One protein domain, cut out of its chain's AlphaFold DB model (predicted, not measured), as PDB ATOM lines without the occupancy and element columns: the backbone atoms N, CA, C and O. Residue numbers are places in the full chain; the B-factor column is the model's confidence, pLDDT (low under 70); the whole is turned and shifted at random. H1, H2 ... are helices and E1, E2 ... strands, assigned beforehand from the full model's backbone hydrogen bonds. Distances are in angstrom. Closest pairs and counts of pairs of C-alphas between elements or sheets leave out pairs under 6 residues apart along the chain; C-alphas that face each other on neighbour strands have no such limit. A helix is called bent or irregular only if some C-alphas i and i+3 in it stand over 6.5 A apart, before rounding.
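Overview. This is residues 7 to 179 of the 371 residues of the protein "LOC100127268 protein" of Xenopus laevis (UniProt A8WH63). A small three-stranded parallel sheet, E1, E2 and E3, sits near the middle, with H7 over E2 and E3; the other helices are set round it with few contacts between them. The long helix H8 passes the end of E2, H2 and H5 meet beside E1, and the link of residues 133 to 151 reaches far out. The printed part has 173 residues, with nine named helices and three strands in the order H1 H2 E1 H3 H4 H5 E2 H6 E3 H7 H8 H9; the class is mostly helix. It is compact, with a radius of gyration of the C-alphas of 17.5 A and spans of 53 by 42 by 32 A.

Arrangement. Inner strand E2, residues 95 to 100, is parallel to edge strands E1, residues 36 to 40, and E3, residues 118 to 121. N 38 and O 96 are 2.8 A apart, and N 121 and O 99 are 2.8 A apart, both within hydrogen-bond range. H7, residues 125 to 132, is on the sheet at a height of 8.4 A, only just over E2 and E3 with 3 C-alphas falling on each, and runs along the strands, at 9 degrees to E2 on the local plane. H5, residues 75 to 88, and H6, residues 111 to 115, only graze the sheet. E2, H6 and E3 form a strand-helix-strand unit, two parallel neighbour strands with a helix between, and its crossover is right-handed; E1, H3 (residues 42 to 52), H4 (residues 62 to 67), H5 and E2 form another. H2, residues 18 to 31, touches H5 with residues 18 to 23 alone, the same way at a steep tilt of 44 degrees; the closest C-alphas, of Ala 18 and Leu 75, are 6.7 A apart. H3 and H5 only just touch, with 3 pairs of C-alphas within 8 A, the closest those of Lys 47 and Ser 77, 6.6 A apart. H1, residues 10 to 16, is close to H2 but not clearly touching, with the C-alphas of Ile 13 and Trp 21 the closest at 5.8 A. H9, residues 174 to 178, is close to but not clearly touching H4, with the C-alphas of Arg 62 and Gln 178 the closest at 5.5 A. H8, residues 152 to 170, is not on the sheet and is apart from H7. Every O i to N i+4 pair is within range in H1, H2, H3, H7, H8 and H9, against 1 of 2 in H4, 6 of 10 in H5 and 0 of 1 in H6, where 1 of 2 O i to N i+3 pairs is.

Along the chain. H8 is 27.3 A long, H5 20.7 A, H2 20.1 A, E2 16.8 A and H3 15.5 A. H1 begins at C-alpha 10, (185.839, 162.757, 160.806), and H9 ends at C-alpha 178, (185.672, 158.719, 181.443). H5 and H6 are only just irregular: C-alphas 82 and 85 are 6.7 A apart, and C-alphas 112 and 115 are 7.0 A apart.

Size, cuts and confidence. The C-alphas of Leu 70 and Gly 141, the two farthest apart, are 54.4 A from each other. The printed part has no cut, and H7 to H8 is the long link. The mean pLDDT of the printed part is 81.4; residues 53 to 73 and 136 to 149 are under 70.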
ATOM      1  N   ARG A   7     187.034 157.251 162.901       80.44
ATOM      2  CA  ARG A   7     188.272 157.995 163.169       80.44
ATOM      3  C   ARG A   7     189.028 158.402 161.905       80.44
ATOM      4  O   ARG A   7     189.797 159.357 161.959       80.44
ATOM      5  N   CYS A   8     188.826 157.703 160.791       82.62
ATOM      6  CA  CYS A   8     189.435 158.024 159.500       82.62
ATOM      7  C   CYS A   8     188.539 158.916 158.623       82.62
ATOM      8  O   CYS A   8     188.974 159.342 157.558       82.62
ATOM      9  N   GLN A   9     187.298 159.193 159.041       81.88
ATOM     10  CA  GLN A   9     186.289 159.898 158.241       81.88
ATOM     11  C   GLN A   9     185.643 161.080 158.981       81.88
ATOM     12  O   GLN A   9     184.544 161.504 158.634       81.88
ATOM     13  N   VAL A  10     186.342 161.655 159.963       76.62
ATOM     14  CA  VAL A  10     185.839 162.757 160.806       76.62
ATOM     15  C   VAL A  10     185.308 163.934 159.977       76.62
ATOM     16  O   VAL A  10     184.223 164.430 160.262       76.62
ATOM     17  N   ASN A  11     186.005 164.340 158.909       74.50
ATOM     18  CA  ASN A  11     185.553 165.434 158.038       74.50
ATOM     19  C   ASN A  11     184.253 165.087 157.299       74.50
ATOM     20  O   ASN A  11     183.347 165.912 157.220       74.50
ATOM     21  N   ASN A  12     184.140 163.857 156.795       74.44
ATOM     22  CA  ASN A  12     182.950 163.401 156.078       74.44
ATOM     23  C   ASN A  12     181.746 163.321 157.020       74.44
ATOM     24  O   ASN A  12     180.649 163.727 156.647       74.44
ATOM     25  N   ILE A  13     181.963 162.849 158.253       78.75
ATOM     26  CA  ILE A  13     180.935 162.836 159.297       78.75
ATOM     27  C   ILE A  13     180.532 164.272 159.653       78.75
ATOM     28  O   ILE A  13     179.343 164.569 159.720       78.75
ATOM     29  N   GLY A  14     181.506 165.172 159.807       72.31
ATOM     30  CA  GLY A  14     181.268 166.579 160.119       72.31
ATOM     31  C   GLY A  14     180.440 167.310 159.060       72.31
ATOM     32  O   GLY A  14     179.590 168.120 159.421       72.31
ATOM     33  N   LEU A  15     180.659 167.001 157.775       72.31
ATOM     34  CA  LEU A  15     179.945 167.598 156.640       72.31
ATOM     35  C   LEU A  15     178.551 166.993 156.416       72.31
ATOM     36  O   LEU A  15     177.604 167.729 156.154       72.31
ATOM     37  N   ALA A  16     178.417 165.666 156.497       75.38
ATOM     38  CA  ALA A  16     177.163 164.970 156.195       75.38
ATOM     39  C   ALA A  16     176.218 164.849 157.406       75.38
ATOM     40  O   ALA A  16     175.010 164.659 157.245       75.38
ATOM     41  N   GLY A  17     176.768 164.923 158.618       80.38
ATOM     42  CA  GLY A  17     176.108 164.534 159.858       80.38
ATOM     43  C   GLY A  17     176.184 163.023 160.111       80.38
ATOM     44  O   GLY A  17     176.151 162.206 159.188       80.38
ATOM     45  N   ALA A  18     176.247 162.640 161.391       81.25
ATOM     46  CA  ALA A  18     176.430 161.252 161.828       81.25
ATOM     47  C   ALA A  18     175.380 160.279 161.262       81.25
ATOM     48  O   ALA A  18     175.734 159.217 160.759       81.25
ATOM     49  N   ALA A  19     174.096 160.649 161.302       82.94
ATOM     50  CA  ALA A  19     173.004 159.807 160.812       82.94
ATOM     51  C   ALA A  19     173.093 159.554 159.296       82.94
ATOM     52  O   ALA A  19     173.005 158.410 158.851       82.94
ATOM     53  N   THR A  20     173.308 160.611 158.509       84.69
ATOM     54  CA  THR A  20     173.466 160.528 157.049       84.69
ATOM     55  C   THR A  20     174.675 159.681 156.682       84.69
ATOM     56  O   THR A  20     174.584 158.805 155.824       84.69
ATOM     57  N   TRP A  21     175.800 159.907 157.365       87.25
ATOM     58  CA  TRP A  21     177.023 159.155 157.137       87.25
ATOM     59  C   TRP A  21     176.835 157.667 157.457       87.25
ATOM     60  O   TRP A  21     177.171 156.830 156.626       87.25
ATOM     61  N   LEU A  22     176.231 157.327 158.603       90.88
ATOM     62  CA  LEU A  22     175.966 155.938 158.993       90.88
ATOM     63  C   LEU A  22     175.040 155.219 158.008       90.88
ATOM     64  O   LEU A  22     175.338 154.094 157.610       90.88
ATOM     65  N   ASN A  23     173.956 155.873 157.581       88.38
ATOM     66  CA  ASN A  23     173.059 155.338 156.556       88.38
ATOM     67  C   ASN A  23     173.801 155.049 155.250       88.38
ATOM     68  O   ASN A  23     173.639 153.974 154.672       88.38
ATOM     69  N   HIS A  24     174.642 155.985 154.807       91.00
ATOM     70  CA  HIS A  24     175.440 155.803 153.602       91.00
ATOM     71  C   HIS A  24     176.424 154.634 153.744       91.00
ATOM     72  O   HIS A  24     176.442 153.758 152.884       91.00
ATOM     73  N   GLN A  25     177.175 154.549 154.851       93.50
ATOM     74  CA  GLN A  25     178.108 153.437 155.071       93.50
ATOM     75  C   GLN A  25     177.394 152.083 155.115       93.50
ATOM     76  O   GLN A  25     177.868 151.121 154.513       93.50
ATOM     77  N   LYS A  26     176.236 151.996 155.783       91.56
ATOM     78  CA  LYS A  26     175.436 150.765 155.814       91.56
ATOM     79  C   LYS A  26     175.014 150.344 154.401       91.56
ATOM     80  O   LYS A  26     175.205 149.182 154.044       91.56
ATOM     81  N   ALA A  27     174.521 151.285 153.593       91.56
ATOM     82  CA  ALA A  27     174.102 151.028 152.217       91.56
ATOM     83  C   ALA A  27     175.267 150.588 151.309       91.56
ATOM     84  O   ALA A  27     175.104 149.682 150.492       91.56
ATOM     85  N   GLU A  28     176.458 151.177 151.450       94.25
ATOM     86  CA  GLU A  28     177.629 150.755 150.668       94.25
ATOM     87  C   GLU A  28     178.099 149.348 151.054       94.25
ATOM     88  O   GLU A  28     178.338 148.511 150.181       94.25
ATOM     89  N   ILE A  29     178.141 149.040 152.355       91.94
ATOM     90  CA  ILE A  29     178.463 147.691 152.845       91.94
ATOM     91  C   ILE A  29     177.437 146.674 152.326       91.94
ATOM     92  O   ILE A  29     177.800 145.558 151.955       91.94
ATOM     93  N   GLU A  30     176.161 147.051 152.264       90.38
ATOM     94  CA  GLU A  30     175.088 146.239 151.688       90.38
ATOM     95  C   GLU A  30     175.310 145.912 150.214       90.38
ATOM     96  O   GLU A  30     175.243 144.740 149.840       90.38
ATOM     97  N   LYS A  31     175.634 146.921 149.399       92.19
ATOM     98  CA  LYS A  31     175.869 146.767 147.955       92.19
ATOM     99  C   LYS A  31     177.004 145.799 147.647       92.19
ATOM    100  O   LYS A  31     176.880 144.976 146.744       92.19
ATOM    101  N   VAL A  32     178.097 145.872 148.405       89.94
ATOM    102  CA  VAL A  32     179.271 145.004 148.200       89.94
ATOM    103  C   VAL A  32     179.175 143.679 148.960       89.94
ATOM    104  O   VAL A  32     180.132 142.907 148.971       89.94
ATOM    105  N   ASN A  33     178.035 143.407 149.608       87.31
ATOM    106  CA  ASN A  33     177.835 142.255 150.484       87.31
ATOM    107  C   ASN A  33     178.948 142.118 151.548       87.31
ATOM    108  O   ASN A  33     179.396 141.016 151.879       87.31
ATOM    109  N   GLY A  34     179.400 143.263 152.062       90.06
ATOM    110  CA  GLY A  34     180.432 143.373 153.083       90.06
ATOM    111  C   GLY A  34     179.957 142.901 154.457       90.06
ATOM    112  O   GLY A  34     178.862 142.360 154.611       90.06
ATOM    113  N   THR A  35     180.799 143.119 155.465       91.81
ATOM    114  CA  THR A  35     180.589 142.651 156.841       91.81
ATOM    115  C   THR A  35     180.723 143.822 157.811       91.81
ATOM    116  O   THR A  35     181.652 144.619 157.690       91.81
ATOM    117  N   ILE A  36     179.826 143.911 158.795       93.69
ATOM    118  CA  ILE A  36     179.874 144.912 159.867       93.69
ATOM    119  C   ILE A  36     180.476 144.256 161.113       93.69
ATOM    120  O   ILE A  36     179.886 143.342 161.691       93.69
ATOM    121  N   LEU A  37     181.655 144.719 161.535       94.12
ATOM    122  CA  LEU A  37     182.322 144.246 162.750       94.12
ATOM    123  C   LEU A  37     181.892 145.089 163.962       94.12
ATOM    124  O   LEU A  37     182.233 146.264 164.068       94.12
ATOM    125  N   LEU A  38     181.182 144.469 164.900       95.12
ATOM    126  CA  LEU A  38     180.772 145.054 166.173       95.12
ATOM    127  C   LEU A  38     181.833 144.766 167.243       95.12
ATOM    128  O   LEU A  38     181.848 143.691 167.845       95.12
ATOM    129  N   LEU A  39     182.716 145.739 167.489       94.94
ATOM    130  CA  LEU A  39     183.718 145.670 168.558       94.94
ATOM    131  C   LEU A  39     183.106 146.067 169.907       94.94
ATOM    132  O   LEU A  39     182.910 147.246 170.199       94.94
ATOM    133  N   CYS A  40     182.812 145.066 170.732       95.75
ATOM    134  CA  CYS A  40     182.201 145.235 172.041       95.75
ATOM    135  C   CYS A  40     183.249 145.478 173.135       95.75
ATOM    136  O   CYS A  40     184.330 144.888 173.156       95.75
ATOM    137  N   SER A  41     182.900 146.361 174.064       94.38
ATOM    138  CA  SER A  41     183.693 146.744 175.231       94.38
ATOM    139  C   SER A  41     182.771 147.186 176.368       94.38
ATOM    140  O   SER A  41     181.555 147.290 176.197       94.38
ATOM    141  N   ARG A  42     183.330 147.546 177.524       92.88
ATOM    142  CA  ARG A  42     182.540 148.140 178.613       92.88
ATOM    143  C   ARG A  42     181.681 149.319 178.158       92.88
ATOM    144  O   ARG A  42     180.510 149.399 178.511       92.88
ATOM    145  N   GLY A  43     182.218 150.176 177.290       90.88
ATOM    146  CA  GLY A  43     181.479 151.309 176.736       90.88
ATOM    147  C   GLY A  43     180.246 150.903 175.931       90.88
ATOM    148  O   GLY A  43     179.220 151.571 176.026       90.88
ATOM    149  N   THR A  44     180.306 149.805 175.172       92.31
ATOM    150  CA  THR A  44     179.160 149.353 174.368       92.31
ATOM    151  C   THR A  44     178.032 148.825 175.241       92.31
ATOM    152  O   THR A  44     176.873 149.140 174.982       92.31
ATOM    153  N   GLN A  45     178.361 148.067 176.291       92.12
ATOM    154  CA  GLN A  45     177.367 147.541 177.224       92.12
ATOM    155  C   GLN A  45     176.677 148.654 178.006       92.12
ATOM    156  O   GLN A  45     175.459 148.657 178.123       92.12
ATOM    157  N   GLU A  46     177.436 149.622 178.510       88.81
ATOM    158  CA  GLU A  46     176.888 150.728 179.301       88.81
ATOM    159  C   GLU A  46     175.991 151.630 178.442       88.81
ATOM    160  O   GLU A  46     174.903 152.009 178.868       88.81
ATOM    161  N   LYS A  47     176.374 151.887 177.184       87.19
ATOM    162  CA  LYS A  47     175.522 152.588 176.205       87.19
ATOM    163  C   LYS A  47     174.261 151.795 175.852       87.19
ATOM    164  O   LYS A  47     173.196 152.380 175.673       87.19
ATOM    165  N   TRP A  48     174.357 150.468 175.771       88.62
ATOM    166  CA  TRP A  48     173.194 149.605 175.576       88.62
ATOM    167  C   TRP A  48     172.247 149.647 176.781       88.62
ATOM    168  O   TRP A  48     171.054 149.871 176.609       88.62
ATOM    169  N   LEU A  49     172.760 149.504 178.004       86.06
ATOM    170  CA  LEU A  49     171.955 149.586 179.226       86.06
ATOM    171  C   LEU A  49     171.300 150.961 179.389       86.06
ATOM    172  O   LEU A  49     170.117 151.038 179.705       86.06
ATOM    173  N   ALA A  50     172.038 152.035 179.100       82.25
ATOM    174  CA  ALA A  50     171.521 153.399 179.047       82.25
ATOM    175  C   ALA A  50     170.338 153.552 178.084       82.25
ATOM    176  O   ALA A  50     169.400 154.284 178.370       82.25
ATOM    177  N   ARG A  51     170.373 152.857 176.942       80.00
ATOM    178  CA  ARG A  51     169.272 152.848 175.974       80.00
ATOM    179  C   ARG A  51     168.064 152.058 176.479       80.00
ATOM    180  O   ARG A  51     166.936 152.477 176.248       80.00
ATOM    181  N   GLN A  52     168.298 150.919 177.128       77.75
ATOM    182  CA  GLN A  52     167.230 150.058 177.647       77.75
ATOM    183  C   GLN A  52     166.487 150.709 178.824       77.75
ATOM    184  O   GLN A  52     165.289 150.498 178.995       77.75
ATOM    185  N   ASN A  53     167.189 151.518 179.617       67.38
ATOM    186  CA  ASN A  53     166.616 152.260 180.730       67.38
ATOM    187  C   ASN A  53     166.079 153.611 180.228       67.38
ATOM    188  O   ASN A  53     166.830 154.569 180.079       67.38
ATOM    189  N   TYR A  54     164.765 153.696 179.990       51.97
ATOM    190  CA  TYR A  54     164.078 154.926 179.557       51.97
ATOM    191  C   TYR A  54     164.273 156.125 180.519       51.97
ATOM    192  O   TYR A  54     164.088 157.274 180.115       51.97
ATOM    193  N   GLU A  55     164.692 155.888 181.768       47.09
ATOM    194  CA  GLU A  55     165.000 156.917 182.771       47.09
ATOM    195  C   GLU A  55     166.459 157.417 182.667       47.09
ATOM    196  O   GLU A  55     167.359 156.997 183.392       47.09
ATOM    197  N   GLY A  56     166.699 158.347 181.740       47.22
ATOM    198  CA  GLY A  56     167.626 159.478 181.922       47.22
ATOM    199  C   GLY A  56     169.148 159.259 181.933       47.22
ATOM    200  O   GLY A  56     169.878 160.237 181.767       47.22
ATOM    201  N   ASN A  57     169.677 158.043 182.072       49.03
ATOM    202  CA  ASN A  57     171.129 157.835 182.181       49.03
ATOM    203  C   ASN A  57     171.816 157.720 180.815       49.03
ATOM    204  O   ASN A  57     172.246 156.644 180.410       49.03
ATOM    205  N   LYS A  58     171.977 158.839 180.099       59.12
ATOM    206  CA  LYS A  58     172.842 158.877 178.909       59.12
ATOM    207  C   LYS A  58     174.307 158.760 179.329       59.12
ATOM    208  O   LYS A  58     174.874 159.684 179.903       59.12
ATOM    209  N   VAL A  59     174.949 157.647 178.982       58.12
ATOM    210  CA  VAL A  59     176.396 157.488 179.174       58.12
ATOM    211  C   VAL A  59     177.130 158.278 178.091       58.12
ATOM    212  O   VAL A  59     177.266 157.832 176.951       58.12
ATOM    213  N   VAL A  60     177.612 159.470 178.446       62.72
ATOM    214  CA  VAL A  60     178.462 160.289 177.572       62.72
ATOM    215  C   VAL A  60     179.921 160.097 177.972       62.72
ATOM    216  O   VAL A  60     180.338 160.481 179.064       62.72
ATOM    217  N   LEU A  61     180.709 159.501 177.076       59.09
ATOM    218  CA  LEU A  61     182.153 159.351 177.258       59.09
ATOM    219  C   LEU A  61     182.873 160.644 176.853       59.09
ATOM    220  O   LEU A  61     182.512 161.267 175.855       59.09
ATOM    221  N   ARG A  62     183.921 161.032 177.593       56.97
ATOM    222  CA  ARG A  62     184.736 162.234 177.301       56.97
ATOM    223  C   ARG A  62     185.235 162.299 175.859       56.97
ATOM    224  O   ARG A  62     185.178 163.355 175.241       56.97
ATOM    225  N   GLU A  63     185.677 161.171 175.315       58.03
ATOM    226  CA  GLU A  63     186.166 161.054 173.934       58.03
ATOM    227  C   GLU A  63     185.125 161.473 172.883       58.03
ATOM    228  O   GLU A  63     185.474 162.114 171.892       58.03
ATOM    229  N   ASN A  64     183.839 161.219 173.147       53.03
ATOM    230  CA  ASN A  64     182.754 161.574 172.237       53.03
ATOM    231  C   ASN A  64     182.536 163.094 172.155       53.03
ATOM    232  O   ASN A  64     182.108 163.579 171.115       53.03
ATOM    233  N   ARG A  65     182.850 163.862 173.214       52.53
ATOM    234  CA  ARG A  65     182.718 165.335 173.208       52.53
ATOM    235  C   ARG A  65     183.822 166.041 172.416       52.53
ATOM    236  O   ARG A  65     183.636 167.180 172.008       52.53
ATOM    237  N   HIS A  66     184.983 165.405 172.254       45.72
ATOM    238  CA  HIS A  66     186.134 166.018 171.583       45.72
ATOM    239  C   HIS A  66     186.143 165.790 170.070       45.72
ATOM    240  O   HIS A  66     186.690 166.615 169.344       45.72
ATOM    241  N   LEU A  67     185.560 164.685 169.596       44.56
ATOM    242  CA  LEU A  67     185.509 164.346 168.168       44.56
ATOM    243  C   LEU A  67     184.324 164.986 167.444       44.56
ATOM    244  O   LEU A  67     184.393 165.256 166.249       44.56
ATOM    245  N   PHE A  68     183.254 165.244 168.183       46.28
ATOM    246  CA  PHE A  68     181.990 165.726 167.669       46.28
ATOM    247  C   PHE A  68     181.629 166.968 168.478       46.28
ATOM    248  O   PHE A  68     181.519 166.898 169.703       46.28
ATOM    249  N   SER A  69     181.482 168.121 167.812       38.69
ATOM    250  CA  SER A  69     180.856 169.293 168.434       38.69
ATOM    251  C   SER A  69     179.551 168.845 169.096       38.69
ATOM    252  O   SER A  69     178.918 167.908 168.613       38.69
ATOM    253  N   LEU A  70     179.191 169.478 170.216       38.78
ATOM    254  CA  LEU A  70     178.175 169.077 171.209       38.78
ATOM    255  C   LEU A  70     176.827 168.536 170.653       38.78
ATOM    256  O   LEU A  70     176.080 167.906 171.397       38.78
ATOM    257  N   ASP A  71     176.545 168.736 169.364       39.28
ATOM    258  CA  ASP A  71     175.356 168.314 168.620       39.28
ATOM    259  C   ASP A  71     175.477 166.987 167.825       39.28
ATOM    260  O   ASP A  71     174.453 166.392 167.494       39.28
ATOM    261  N   GLN A  72     176.681 166.477 167.509       47.56
ATOM    262  CA  GLN A  72     176.835 165.300 166.616       47.56
ATOM    263  C   GLN A  72     176.875 163.929 167.325       47.56
ATOM    264  O   GLN A  72     176.830 162.894 166.662       47.56
ATOM    265  N   GLY A  73     176.824 163.914 168.659       57.53
ATOM    266  CA  GLY A  73     176.443 162.742 169.452       57.53
ATOM    267  C   GLY A  73     177.396 161.539 169.430       57.53
ATOM    268  O   GLY A  73     178.396 161.465 168.728       57.53
ATOM    269  N   ASP A  74     177.078 160.569 170.283       74.75
ATOM    270  CA  ASP A  74     177.763 159.284 170.360       74.75
ATOM    271  C   ASP A  74     177.454 158.415 169.129       74.75
ATOM    272  O   ASP A  74     176.330 157.923 168.983       74.75
ATOM    273  N   LEU A  75     178.452 158.189 168.268       84.19
ATOM    274  CA  LEU A  75     178.268 157.455 167.013       84.19
ATOM    275  C   LEU A  75     177.829 156.005 167.238       84.19
ATOM    276  O   LEU A  75     177.037 155.484 166.457       84.19
ATOM    277  N   PHE A  76     178.267 155.363 168.327       88.06
ATOM    278  CA  PHE A  76     177.823 154.005 168.654       88.06
ATOM    279  C   PHE A  76     176.322 153.975 168.959       88.06
ATOM    280  O   PHE A  76     175.583 153.212 168.340       88.06
ATOM    281  N   SER A  77     175.842 154.849 169.852       84.75
ATOM    282  CA  SER A  77     174.405 154.967 170.140       84.75
ATOM    283  C   SER A  77     173.590 155.351 168.903       84.75
ATOM    284  O   SER A  77     172.476 154.856 168.734       84.75
ATOM    285  N   CYS A  78     174.141 156.195 168.023       85.56
ATOM    286  CA  CYS A  78     173.523 156.521 166.739       85.56
ATOM    287  C   CYS A  78     173.427 155.279 165.834       85.56
ATOM    288  O   CYS A  78     172.354 154.981 165.316       85.56
ATOM    289  N   THR A  79     174.508 154.497 165.736       89.88
ATOM    290  CA  THR A  79     174.588 153.247 164.959       89.88
ATOM    291  C   THR A  79     173.531 152.241 165.398       89.88
ATOM    292  O   THR A  79     172.902 151.615 164.547       89.88
ATOM    293  N   LEU A  80     173.267 152.128 166.708       87.94
ATOM    294  CA  LEU A  80     172.224 151.239 167.232       87.94
ATOM    295  C   LEU A  80     170.858 151.476 166.568       87.94
ATOM    296  O   LEU A  80     170.162 150.509 166.278       87.94
ATOM    297  N   ASN A  81     170.492 152.728 166.259       85.94
ATOM    298  CA  ASN A  81     169.217 153.038 165.594       85.94
ATOM    299  C   ASN A  81     169.101 152.421 164.196       85.94
ATOM    300  O   ASN A  81     167.995 152.123 163.757       85.94
ATOM    301  N   PHE A  82     170.225 152.230 163.508       87.00
ATOM    302  CA  PHE A  82     170.254 151.720 162.141       87.00
ATOM    303  C   PHE A  82     170.374 150.204 162.071       87.00
ATOM    304  O   PHE A  82     169.941 149.611 161.086       87.00
ATOM    305  N   ILE A  83     170.973 149.578 163.085       89.56
ATOM    306  CA  ILE A  83     171.244 148.137 163.063       89.56
ATOM    307  C   ILE A  83     170.176 147.328 163.799       89.56
ATOM    308  O   ILE A  83     169.938 146.197 163.407       89.56
ATOM    309  N   ILE A  84     169.492 147.887 164.812       89.19
ATOM    310  CA  ILE A  84     168.414 147.188 165.544       89.19
ATOM    311  C   ILE A  84     167.354 146.580 164.607       89.19
ATOM    312  O   ILE A  84     167.067 145.394 164.783       89.19
ATOM    313  N   PRO A  85     166.832 147.303 163.591       88.81
ATOM    314  CA  PRO A  85     165.845 146.733 162.674       88.81
ATOM    315  C   PRO A  85     166.337 145.465 161.964       88.81
ATOM    316  O   PRO A  85     165.557 144.549 161.728       88.81
ATOM    317  N   ASP A  86     167.638 145.356 161.676       89.69
ATOM    318  CA  ASP A  86     168.198 144.172 161.015       89.69
ATOM    319  C   ASP A  86     168.148 142.945 161.931       89.69
ATOM    320  O   ASP A  86     167.880 141.838 161.467       89.69
ATOM    321  N   PHE A  87     168.374 143.131 163.235       86.75
ATOM    322  CA  PHE A  87     168.254 142.055 164.222       86.75
ATOM    323  C   PHE A  87     166.794 141.623 164.404       86.75
ATOM    324  O   PHE A  87     166.525 140.429 164.510       86.75
ATOM    325  N   GLU A  88     165.848 142.563 164.371       82.44
ATOM    326  CA  GLU A  88     164.408 142.266 164.430       82.44
ATOM    327  C   GLU A  88     163.919 141.522 163.176       82.44
ATOM    328  O   GLU A  88     163.072 140.632 163.265       82.44
ATOM    329  N   MET A  89     164.501 141.826 162.012       81.94
ATOM    330  CA  MET A  89     164.219 141.157 160.737       81.94
ATOM    331  C   MET A  89     165.035 139.867 160.512       81.94
ATOM    332  O   MET A  89     164.938 139.264 159.444       81.94
ATOM    333  N   ASN A  90     165.824 139.411 161.494       74.81
ATOM    334  CA  ASN A  90     166.731 138.255 161.399       74.81
ATOM    335  C   ASN A  90     167.817 138.354 160.299       74.81
ATOM    336  O   ASN A  90     168.360 137.339 159.863       74.81
ATOM    337  N   ILE A  91     168.207 139.562 159.885       78.25
ATOM    338  CA  ILE A  91     169.258 139.830 158.883       78.25
ATOM    339  C   ILE A  91     170.618 140.010 159.586       78.25
ATOM    340  O   ILE A  91     171.374 140.955 159.358       78.25
ATOM    341  N   GLN A  92     170.944 139.088 160.490       79.12
ATOM    342  CA  GLN A  92     172.104 139.215 161.381       79.12
ATOM    343  C   GLN A  92     173.402 138.605 160.822       79.12
ATOM    344  O   GLN A  92     174.475 138.794 161.390       79.12
ATOM    345  N   GLU A  93     173.343 137.902 159.685       83.50
ATOM    346  CA  GLU A  93     174.503 137.212 159.095       83.50
ATOM    347  C   GLU A  93     175.650 138.154 158.710       83.50
ATOM    348  O   GLU A  93     176.814 137.747 158.730       83.50
ATOM    349  N   ARG A  94     175.317 139.415 158.401       88.75
ATOM    350  CA  ARG A  94     176.263 140.484 158.055       88.75
ATOM    351  C   ARG A  94     177.075 140.981 159.251       88.75
ATOM    352  O   ARG A  94     178.101 141.633 159.064       88.75
ATOM    353  N   TYR A  95     176.619 140.700 160.466       92.44
ATOM    354  CA  TYR A  95     177.222 141.208 161.685       92.44
ATOM    355  C   TYR A  95     178.177 140.179 162.283       92.44
ATOM    356  O   TYR A  95     177.845 139.004 162.451       92.44
ATOM    357  N   VAL A  96     179.372 140.641 162.636       92.81
ATOM    358  CA  VAL A  96     180.382 139.860 163.353       92.81
ATOM    359  C   VAL A  96     180.643 140.547 164.674       92.81
ATOM    360  O   VAL A  96     180.985 141.724 164.690       92.81
ATOM    361  N   VAL A  97     180.481 139.832 165.782       95.69
ATOM    362  CA  VAL A  97     180.686 140.398 167.116       95.69
ATOM    363  C   VAL A  97     182.047 139.972 167.623       95.69
ATOM    364  O   VAL A  97     182.357 138.783 167.651       95.69
ATOM    365  N   ALA A  98     182.860 140.926 168.056       96.12
ATOM    366  CA  ALA A  98     184.148 140.622 168.654       96.12
ATOM    367  C   ALA A  98     184.456 141.533 169.841       96.12
ATOM    368  O   ALA A  98     183.903 142.621 169.966       96.12
ATOM    369  N   TYR A  99     185.344 141.090 170.721       96.81
ATOM    370  CA  TYR A  99     185.825 141.865 171.863       96.81
ATOM    371  C   TYR A  99     187.287 141.528 172.145       96.81
ATOM    372  O   TYR A  99     187.762 140.458 171.772       96.81
ATOM    373  N   PHE A 100     188.015 142.427 172.803       96.25
ATOM    374  CA  PHE A 100     189.393 142.159 173.217       96.25
ATOM    375  C   PHE A 100     189.405 141.498 174.594       96.25
ATOM    376  O   PHE A 100     189.146 142.178 175.585       96.25
ATOM    377  N   GLY A 101     189.713 140.200 174.672       93.88
ATOM    378  CA  GLY A 101     189.611 139.425 175.919       93.88
ATOM    379  C   GLY A 101     190.532 139.902 177.045       93.88
ATOM    380  O   GLY A 101     190.225 139.730 178.219       93.88
ATOM    381  N   ASP A 102     191.644 140.550 176.694       91.56
ATOM    382  CA  ASP A 102     192.564 141.158 177.659       91.56
ATOM    383  C   ASP A 102     192.057 142.484 178.253       91.56
ATOM    384  O   ASP A 102     192.610 142.934 179.254       91.56
ATOM    385  N   LEU A 103     191.051 143.119 177.638       93.06
ATOM    386  CA  LEU A 103     190.553 144.458 178.002       93.06
ATOM    387  C   LEU A 103     189.058 144.487 178.355       93.06
ATOM    388  O   LEU A 103     188.554 145.488 178.863       93.06
ATOM    389  N   SER A 104     188.320 143.437 178.005       92.75
ATOM    390  CA  SER A 104     186.868 143.345 178.121       92.75
ATOM    391  C   SER A 104     186.453 141.887 178.302       92.75
ATOM    392  O   SER A 104     187.209 140.974 177.980       92.75
ATOM    393  N   SER A 105     185.227 141.654 178.771       92.50
ATOM    394  CA  SER A 105     184.654 140.308 178.871       92.50
ATOM    395  C   SER A 105     183.478 140.111 177.917       92.50
ATOM    396  O   SER A 105     182.903 141.073 177.402       92.50
ATOM    397  N   ILE A 106     183.077 138.853 177.745       93.12
ATOM    398  CA  ILE A 106     181.860 138.463 177.024       93.12
ATOM    399  C   ILE A 106     180.585 139.096 177.617       93.12
ATOM    400  O   ILE A 106     179.618 139.339 176.899       93.12
ATOM    401  N   ASP A 107     180.587 139.444 178.907       92.50
ATOM    402  CA  ASP A 107     179.452 140.105 179.571       92.50
ATOM    403  C   ASP A 107     179.246 141.545 179.095       92.50
ATOM    404  O   ASP A 107     178.180 142.124 179.290       92.50
ATOM    405  N   ASN A 108     180.263 142.119 178.447       94.06
ATOM    406  CA  ASN A 108     180.229 143.468 177.894       94.06
ATOM    407  C   ASN A 108     179.616 143.486 176.477       94.06
ATOM    408  O   ASN A 108     179.617 144.520 175.806       94.06
ATOM    409  N   ILE A 109     179.115 142.340 176.002       94.75
ATOM    410  CA  ILE A 109     178.379 142.222 174.747       94.75
ATOM    411  C   ILE A 109     176.889 142.479 175.026       94.75
ATOM    412  O   ILE A 109     176.266 141.695 175.757       94.75
ATOM    413  N   PRO A 110     176.294 143.522 174.411       93.81
ATOM    414  CA  PRO A 110     174.862 143.792 174.470       93.81
ATOM    415  C   PRO A 110     174.009 142.559 174.199       93.81
ATOM    416  O   PRO A 110     174.292 141.782 173.287       93.81
ATOM    417  N   SER A 111     172.918 142.405 174.953       91.75
ATOM    418  CA  SER A 111     171.997 141.268 174.808       91.75
ATOM    419  C   SER A 111     171.461 141.119 173.383       91.75
ATOM    420  O   SER A 111     171.289 139.995 172.926       91.75
ATOM    421  N   LEU A 112     171.276 142.239 172.678       89.88
ATOM    422  CA  LEU A 112     170.893 142.290 171.267       89.88
ATOM    423  C   LEU A 112     171.833 141.479 170.361       89.88
ATOM    424  O   LEU A 112     171.384 140.810 169.439       89.88
ATOM    425  N   PHE A 113     173.136 141.511 170.638       92.12
ATOM    426  CA  PHE A 113     174.158 140.921 169.774       92.12
ATOM    427  C   PHE A 113     174.533 139.492 170.163       92.12
ATOM    428  O   PHE A 113     175.273 138.834 169.437       92.12
ATOM    429  N   LYS A 114     174.013 138.977 171.284       88.75
ATOM    430  CA  LYS A 114     174.317 137.615 171.757       88.75
ATOM    431  C   LYS A 114     173.800 136.515 170.826       88.75
ATOM    432  O   LYS A 114     174.229 135.371 170.951       88.75
ATOM    433  N   MET A 115     172.910 136.852 169.895       84.06
ATOM    434  CA  MET A 115     172.435 135.941 168.850       84.06
ATOM    435  C   MET A 115     173.469 135.733 167.729       84.06
ATOM    436  O   MET A 115     173.403 134.733 167.017       84.06
ATOM    437  N   CYS A 116     174.445 136.638 167.585       87.62
ATOM    438  CA  CYS A 116     175.532 136.508 166.620       87.62
ATOM    439  C   CYS A 116     176.688 135.651 167.165       87.62
ATOM    440  O   CYS A 116     176.907 135.608 168.381       87.62
ATOM    441  N   PRO A 117     177.501 135.039 166.278       86.44
ATOM    442  CA  PRO A 117     178.794 134.474 166.652       86.44
ATOM    443  C   PRO A 117     179.692 135.533 167.309       86.44
ATOM    444  O   PRO A 117     179.821 136.646 166.792       86.44
ATOM    445  N   GLN A 118     180.296 135.174 168.443       92.75
ATOM    446  CA  GLN A 118     181.124 136.056 169.267       92.75
ATOM    447  C   GLN A 118     182.570 135.570 169.254       92.75
ATOM    448  O   GLN A 118     182.821 134.395 169.513       92.75
ATOM    449  N   TYR A 119     183.502 136.485 169.009       94.69
ATOM    450  CA  TYR A 119     184.923 136.175 168.878       94.69
ATOM    451  C   TYR A 119     185.767 136.959 169.888       94.69
ATOM    452  O   TYR A 119     185.614 138.173 170.052       94.69
ATOM    453  N   CYS A 120     186.688 136.272 170.552       95.19
ATOM    454  CA  CYS A 120     187.637 136.846 171.492       95.19
ATOM    455  C   CYS A 120     188.955 137.168 170.775       95.19
ATOM    456  O   CYS A 120     189.684 136.280 170.350       95.19
ATOM    457  N   ILE A 121     189.289 138.445 170.625       93.19
ATOM    458  CA  ILE A 121     190.545 138.894 170.015       93.19
ATOM    459  C   ILE A 121     191.606 139.037 171.124       93.19
ATOM    460  O   ILE A 121     191.316 139.655 172.154       93.19
ATOM    461  N   PRO A 122     192.848 138.547 170.928       89.62
ATOM    462  CA  PRO A 122     193.431 138.014 169.687       89.62
ATOM    463  C   PRO A 122     193.260 136.507 169.435       89.62
ATOM    464  O   PRO A 122     193.722 136.042 168.396       89.62
ATOM    465  N   GLN A 123     192.655 135.747 170.350       90.44
ATOM    466  CA  GLN A 123     192.586 134.279 170.294       90.44
ATOM    467  C   GLN A 123     191.895 133.769 169.019       90.44
ATOM    468  O   GLN A 123     192.433 132.897 168.341       90.44
ATOM    469  N   ASP A 124     190.785 134.397 168.649       90.31
ATOM    470  CA  ASP A 124     189.914 134.002 167.543       90.31
ATOM    471  C   ASP A 124     190.098 134.910 166.309       90.31
ATOM    472  O   ASP A 124     189.237 134.987 165.435       90.31
ATOM    473  N   LEU A 125     191.216 135.645 166.207       88.38
ATOM    474  CA  LEU A 125     191.447 136.609 165.115       88.38
ATOM    475  C   LEU A 125     191.445 135.940 163.726       88.38
ATOM    476  O   LEU A 125     191.063 136.546 162.721       88.38
ATOM    477  N   GLN A 126     191.850 134.674 163.665       85.94
ATOM    478  CA  GLN A 126     191.772 133.869 162.454       85.94
ATOM    479  C   GLN A 126     190.324 133.540 162.076       85.94
ATOM    480  O   GLN A 126     189.958 133.653 160.906       85.94
ATOM    481  N   ASP A 127     189.494 133.194 163.054       87.62
ATOM    482  CA  ASP A 127     188.090 132.872 162.816       87.62
ATOM    483  C   ASP A 127     187.299 134.125 162.429       87.62
ATOM    484  O   ASP A 127     186.507 134.084 161.491       87.62
ATOM    485  N   VAL A 128     187.611 135.279 163.032       89.31
ATOM    486  CA  VAL A 128     187.092 136.587 162.594       89.31
ATOM    487  C   VAL A 128     187.444 136.848 161.130       89.31
ATOM    488  O   VAL A 128     186.578 137.251 160.353       89.31
ATOM    489  N   PHE A 129     188.692 136.593 160.724       86.50
ATOM    490  CA  PHE A 129     189.116 136.749 159.331       86.50
ATOM    491  C   PHE A 129     188.307 135.841 158.392       86.50
ATOM    492  O   PHE A 129     187.784 136.314 157.380       86.50
ATOM    493  N   PHE A 130     188.146 134.561 158.731       86.06
ATOM    494  CA  PHE A 130     187.358 133.642 157.909       86.06
ATOM    495  C   PHE A 130     185.885 134.003 157.857       86.06
ATOM    496  O   PHE A 130     185.287 133.897 156.786       86.06
ATOM    497  N   ARG A 131     185.317 134.473 158.967       87.06
ATOM    498  CA  ARG A 131     183.932 134.924 159.033       87.06
ATOM    499  C   ARG A 131     183.709 136.160 158.166       87.06
ATOM    500  O   ARG A 131     182.774 136.178 157.373       87.06
ATOM    501  N   ILE A 132     184.595 137.157 158.247       87.25
ATOM    502  CA  ILE A 132     184.518 138.373 157.419       87.25
ATOM    503  C   ILE A 132     184.590 138.031 155.930       87.25
ATOM    504  O   ILE A 132     183.837 138.594 155.138       87.25
ATOM    505  N   HIS A 133     185.460 137.091 155.556       82.94
ATOM    506  CA  HIS A 133     185.601 136.639 154.174       82.94
ATOM    507  C   HIS A 133     184.595 135.554 153.755       82.94
ATOM    508  O   HIS A 133     184.600 135.148 152.595       82.94
ATOM    509  N   ARG A 134     183.746 135.068 154.673       80.56
ATOM    510  CA  ARG A 134     182.807 133.949 154.462       80.56
ATOM    511  C   ARG A 134     183.487 132.666 153.944       80.56
ATOM    512  O   ARG A 134     182.895 131.888 153.201       80.56
ATOM    513  N   ILE A 135     184.740 132.440 154.353       75.50
ATOM    514  CA  ILE A 135     185.578 131.285 153.964       75.50
ATOM    515  C   ILE A 135     185.354 130.081 154.896       75.50
ATOM    516  O   ILE A 135     185.730 128.957 154.577       75.50
ATOM    517  N   GLU A 136     184.669 130.271 156.021       65.06
ATOM    518  CA  GLU A 136     184.295 129.220 156.984       65.06
ATOM    519  C   GLU A 136     183.512 128.028 156.380       65.06
ATOM    520  O   GLU A 136     183.388 126.985 157.017       65.06
ATOM    521  N   GLN A 137     183.051 128.131 155.126       53.66
ATOM    522  CA  GLN A 137     182.442 127.042 154.352       53.66
ATOM    523  C   GLN A 137     183.449 126.159 153.578       53.66
ATOM    524  O   GLN A 137     183.044 125.351 152.736       53.66
ATOM    525  N   CYS A 138     184.762 126.274 153.816       50.44
ATOM    526  CA  CYS A 138     185.736 125.363 153.209       50.44
ATOM    527  C   CYS A 138     185.419 123.897 153.562       50.44
ATOM    528  O   CYS A 138     185.201 123.542 154.719       50.44
ATOM    529  N   ARG A 139     185.388 123.040 152.532       50.09
ATOM    530  CA  ARG A 139     185.028 121.613 152.617       50.09
ATOM    531  C   ARG A 139     185.775 120.889 153.751       50.09
ATOM    532  O   ARG A 139     186.942 121.207 154.000       50.09
ATOM    533  N   PRO A 140     185.167 119.855 154.367       44.53
ATOM    534  CA  PRO A 140     185.857 119.026 155.351       44.53
ATOM    535  C   PRO A 140     187.169 118.487 154.759       44.53
ATOM    536  O   PRO A 140     187.154 117.752 153.773       44.53
ATOM    537  N   GLY A 141     188.303 118.893 155.340       53.53
ATOM    538  CA  GLY A 141     189.646 118.453 154.942       53.53
ATOM    539  C   GLY A 141     190.643 119.567 154.601       53.53
ATOM    540  O   GLY A 141     191.843 119.311 154.654       53.53
ATOM    541  N   VAL A 142     190.200 120.798 154.316       53.19
ATOM    542  CA  VAL A 142     191.108 121.923 154.015       53.19
ATOM    543  C   VAL A 142     191.204 122.855 155.223       53.19
ATOM    544  O   VAL A 142     190.319 123.670 155.462       53.19
ATOM    545  N   LYS A 143     192.292 122.748 155.995       56.16
ATOM    546  CA  LYS A 143     192.628 123.729 157.038       56.16
ATOM    547  C   LYS A 143     193.397 124.886 156.411       56.16
ATOM    548  O   LYS A 143     194.615 124.811 156.258       56.16
ATOM    549  N   VAL A 144     192.698 125.961 156.061       58.28
ATOM    550  CA  VAL A 144     193.365 127.225 155.731       58.28
ATOM    551  C   VAL A 144     193.951 127.778 157.029       58.28
ATOM    552  O   VAL A 144     193.234 127.930 158.015       58.28
ATOM    553  N   THR A 145     195.259 128.034 157.057       61.97
ATOM    554  CA  THR A 145     195.921 128.691 158.192       61.97
ATOM    555  C   THR A 145     196.478 130.026 157.735       61.97
ATOM    556  O   THR A 145     197.283 130.061 156.811       61.97
ATOM    557  N   ALA A 146     196.047 131.121 158.360       60.62
ATOM    558  CA  ALA A 146     196.617 132.441 158.109       60.62
ATOM    559  C   ALA A 146     197.692 132.720 159.176       60.62
ATOM    560  O   ALA A 146     197.340 132.829 160.353       60.62
ATOM    561  N   PRO A 147     198.989 132.836 158.829       59.16
ATOM    562  CA  PRO A 147     200.054 133.103 159.797       59.16
ATOM    563  C   PRO A 147     200.030 134.574 160.248       59.16
ATOM    564  O   PRO A 147     200.895 135.379 159.910       59.16
ATOM    565  N   GLN A 148     199.014 134.950 161.025       67.75
ATOM    566  CA  GLN A 148     198.790 136.332 161.455       67.75
ATOM    567  C   GLN A 148     199.859 136.816 162.449       67.75
ATOM    568  O   GLN A 148     200.265 137.978 162.402       67.75
ATOM    569  N   GLN A 149     200.377 135.913 163.289       69.81
ATOM    570  CA  GLN A 149     201.346 136.212 164.353       69.81
ATOM    571  C   GLN A 149     202.712 136.704 163.851       69.81
ATOM    572  O   GLN A 149     203.455 137.329 164.603       69.81
ATOM    573  N   GLN A 150     203.049 136.446 162.586       72.06
ATOM    574  CA  GLN A 150     204.324 136.854 161.984       72.06
ATOM    575  C   GLN A 150     204.259 138.254 161.354       72.06
ATOM    576  O   GLN A 150     205.264 138.778 160.874       72.06
ATOM    577  N   THR A 151     203.081 138.881 161.346       83.19
ATOM    578  CA  THR A 151     202.889 140.194 160.730       83.19
ATOM    579  C   THR A 151     203.263 141.329 161.686       83.19
ATOM    580  O   THR A 151     203.010 141.276 162.892       83.19
ATOM    581  N   LYS A 152     203.811 142.422 161.137       87.38
ATOM    582  CA  LYS A 152     204.079 143.652 161.909       87.38
ATOM    583  C   LYS A 152     202.799 144.218 162.536       87.38
ATOM    584  O   LYS A 152     202.832 144.679 163.672       87.38
ATOM    585  N   SER A 153     201.678 144.137 161.819       85.44
ATOM    586  CA  SER A 153     200.368 144.609 162.280       85.44
ATOM    587  C   SER A 153     199.889 143.869 163.528       85.44
ATOM    588  O   SER A 153     199.416 144.510 164.463       85.44
ATOM    589  N   TYR A 154     200.078 142.546 163.592       87.62
ATOM    590  CA  TYR A 154     199.789 141.776 164.803       87.62
ATOM    591  C   TYR A 154     200.683 142.209 165.970       87.62
ATOM    592  O   TYR A 154     200.196 142.407 167.079       87.62
ATOM    593  N   GLY A 155     201.973 142.453 165.713       90.31
ATOM    594  CA  GLY A 155     202.887 143.012 166.712       90.31
ATOM    595  C   GLY A 155     202.402 144.350 167.286       90.31
ATOM    596  O   GLY A 155     202.386 144.524 168.504       90.31
ATOM    597  N   PHE A 156     201.948 145.277 166.434       92.81
ATOM    598  CA  PHE A 156     201.380 146.554 166.881       92.81
ATOM    599  C   PHE A 156     200.082 146.381 167.670       92.81
ATOM    600  O   PHE A 156     199.906 147.049 168.689       92.81
ATOM    601  N   LEU A 157     199.205 145.467 167.244       91.81
ATOM    602  CA  LEU A 157     197.984 145.143 167.975       91.81
ATOM    603  C   LEU A 157     198.312 144.646 169.387       91.81
ATOM    604  O   LEU A 157     197.811 145.204 170.359       91.81
ATOM    605  N   MET A 158     199.204 143.661 169.516       94.06
ATOM    606  CA  MET A 158     199.597 143.116 170.819       94.06
ATOM    607  C   MET A 158     200.249 144.170 171.718       94.06
ATOM    608  O   MET A 158     199.979 144.211 172.917       94.06
ATOM    609  N   GLN A 159     201.068 145.065 171.155       94.62
ATOM    610  CA  GLN A 159     201.638 146.184 171.909       94.62
ATOM    611  C   GLN A 159     200.566 147.160 172.405       94.62
ATOM    612  O   GLN A 159     200.647 147.616 173.546       94.62
ATOM    613  N   ALA A 160     199.574 147.488 171.573       94.75
ATOM    614  CA  ALA A 160     198.467 148.353 171.961       94.75
ATOM    615  C   ALA A 160     197.616 147.706 173.062       94.75
ATOM    616  O   ALA A 160     197.352 148.352 174.074       94.75
ATOM    617  N   LEU A 161     197.277 146.419 172.919       94.00
ATOM    618  CA  LEU A 161     196.544 145.662 173.937       94.00
ATOM    619  C   LEU A 161     197.293 145.637 175.267       94.00
ATOM    620  O   LEU A 161     196.712 145.965 176.297       94.00
ATOM    621  N   ASN A 162     198.594 145.341 175.247       95.94
ATOM    622  CA  ASN A 162     199.401 145.320 176.463       95.94
ATOM    623  C   ASN A 162     199.469 146.699 177.136       95.94
ATOM    624  O   ASN A 162     199.338 146.793 178.351       95.94
ATOM    625  N   LYS A 163     199.638 147.779 176.361       96.75
ATOM    626  CA  LYS A 163     199.631 149.148 176.901       96.75
ATOM    627  C   LYS A 163     198.292 149.501 177.544       96.75
ATOM    628  O   LYS A 163     198.286 150.041 178.646       96.75
ATOM    629  N   CYS A 164     197.181 149.186 176.880       94.50
ATOM    630  CA  CYS A 164     195.847 149.420 177.428       94.50
ATOM    631  C   CYS A 164     195.627 148.617 178.713       94.50
ATOM    632  O   CYS A 164     195.137 149.175 179.686       94.50
ATOM    633  N   LYS A 165     196.035 147.344 178.736       94.88
ATOM    634  CA  LYS A 165     195.878 146.457 179.893       94.88
ATOM    635  C   LYS A 165     196.633 146.976 181.111       94.88
ATOM    636  O   LYS A 165     196.023 147.197 182.147       94.88
ATOM    637  N   VAL A 166     197.927 147.274 180.951       97.00
ATOM    638  CA  VAL A 166     198.753 147.851 182.025       97.00
ATOM    639  C   VAL A 166     198.125 149.139 182.559       97.00
ATOM    640  O   VAL A 166     198.021 149.325 183.767       97.00
ATOM    641  N   TRP A 167     197.642 150.009 181.671       95.94
ATOM    642  CA  TRP A 167     197.013 151.257 182.088       95.94
ATOM    643  C   TRP A 167     195.681 151.041 182.832       95.94
ATOM    644  O   TRP A 167     195.418 151.742 183.807       95.94
ATOM    645  N   GLN A 168     194.858 150.070 182.410       94.25
ATOM    646  CA  GLN A 168     193.612 149.698 183.096       94.25
ATOM    647  C   GLN A 168     193.874 149.079 184.476       94.25
ATOM    648  O   GLN A 168     193.146 149.391 185.417       94.25
ATOM    649  N   ASP A 169     194.921 148.260 184.608       94.19
ATOM    650  CA  ASP A 169     195.342 147.671 185.885       94.19
ATOM    651  C   ASP A 169     195.794 148.759 186.879       94.19
ATOM    652  O   ASP A 169     195.491 148.689 188.071       94.19
ATOM    653  N   GLU A 170     196.469 149.806 186.390       96.50
ATOM    654  CA  GLU A 170     196.862 150.979 187.185       96.50
ATOM    655  C   GLU A 170     195.677 151.904 187.533       96.50
ATOM    656  O   GLU A 170     195.733 152.638 188.523       96.50
ATOM    657  N   HIS A 171     194.598 151.874 186.744       94.19
ATOM    658  CA  HIS A 171     193.443 152.769 186.868       94.19
ATOM    659  C   HIS A 171     192.121 151.982 186.850       94.19
ATOM    660  O   HIS A 171     191.353 152.106 185.899       94.19
ATOM    661  N   PRO A 172     191.780 151.203 187.891       92.25
ATOM    662  CA  PRO A 172     190.604 150.320 187.872       92.25
ATOM    663  C   PRO A 172     189.257 151.058 187.719       92.25
ATOM    664  O   PRO A 172     188.269 150.484 187.260       92.25
ATOM    665  N   ASP A 173     189.210 152.340 188.080       92.25
ATOM    666  CA  ASP A 173     188.058 153.237 187.956       92.25
ATOM    667  C   ASP A 173     188.097 154.114 186.687       92.25
ATOM    668  O   ASP A 173     187.367 155.104 186.577       92.25
ATOM    669  N   TRP A 174     188.955 153.772 185.715       92.00
ATOM    670  CA  TRP A 174     189.160 154.554 184.496       92.00
ATOM    671  C   TRP A 174     187.867 154.839 183.736       92.00
ATOM    672  O   TRP A 174     187.663 155.948 183.244       92.00
ATOM    673  N   PHE A 175     186.985 153.842 183.655       89.38
ATOM    674  CA  PHE A 175     185.760 153.955 182.880       89.38
ATOM    675  C   PHE A 175     184.811 154.964 183.528       89.38
ATOM    676  O   PHE A 175     184.308 155.857 182.854       89.38
ATOM    677  N   GLN A 176     184.648 154.897 184.852       88.06
ATOM    678  CA  GLN A 176     183.844 155.848 185.620       88.06
ATOM    679  C   GLN A 176     184.392 157.274 185.500       88.06
ATOM    680  O   GLN A 176     183.618 158.215 185.377       88.06
ATOM    681  N   LYS A 177     185.721 157.440 185.474       85.06
ATOM    682  CA  LYS A 177     186.378 158.737 185.228       85.06
ATOM    683  C   LYS A 177     186.160 159.267 183.805       85.06
ATOM    684  O   LYS A 177     186.252 160.478 183.582       85.06
ATOM    685  N   GLN A 178     185.922 158.378 182.842       82.56
ATOM    686  CA  GLN A 178     185.672 158.719 181.443       82.56
ATOM    687  C   GLN A 178     184.196 158.999 181.154       82.56
ATOM    688  O   GLN A 178     183.900 159.778 180.244       82.56
ATOM    689  N   CYS A 179     183.283 158.422 181.936       80.06
ATOM    690  CA  CYS A 179     181.896 158.855 181.998       80.06
ATOM    691  C   CYS A 179     181.842 160.284 182.538       80.06
ATOM    692  O   CYS A 179     182.379 160.595 183.601       80.06
TER     693      CYS A 179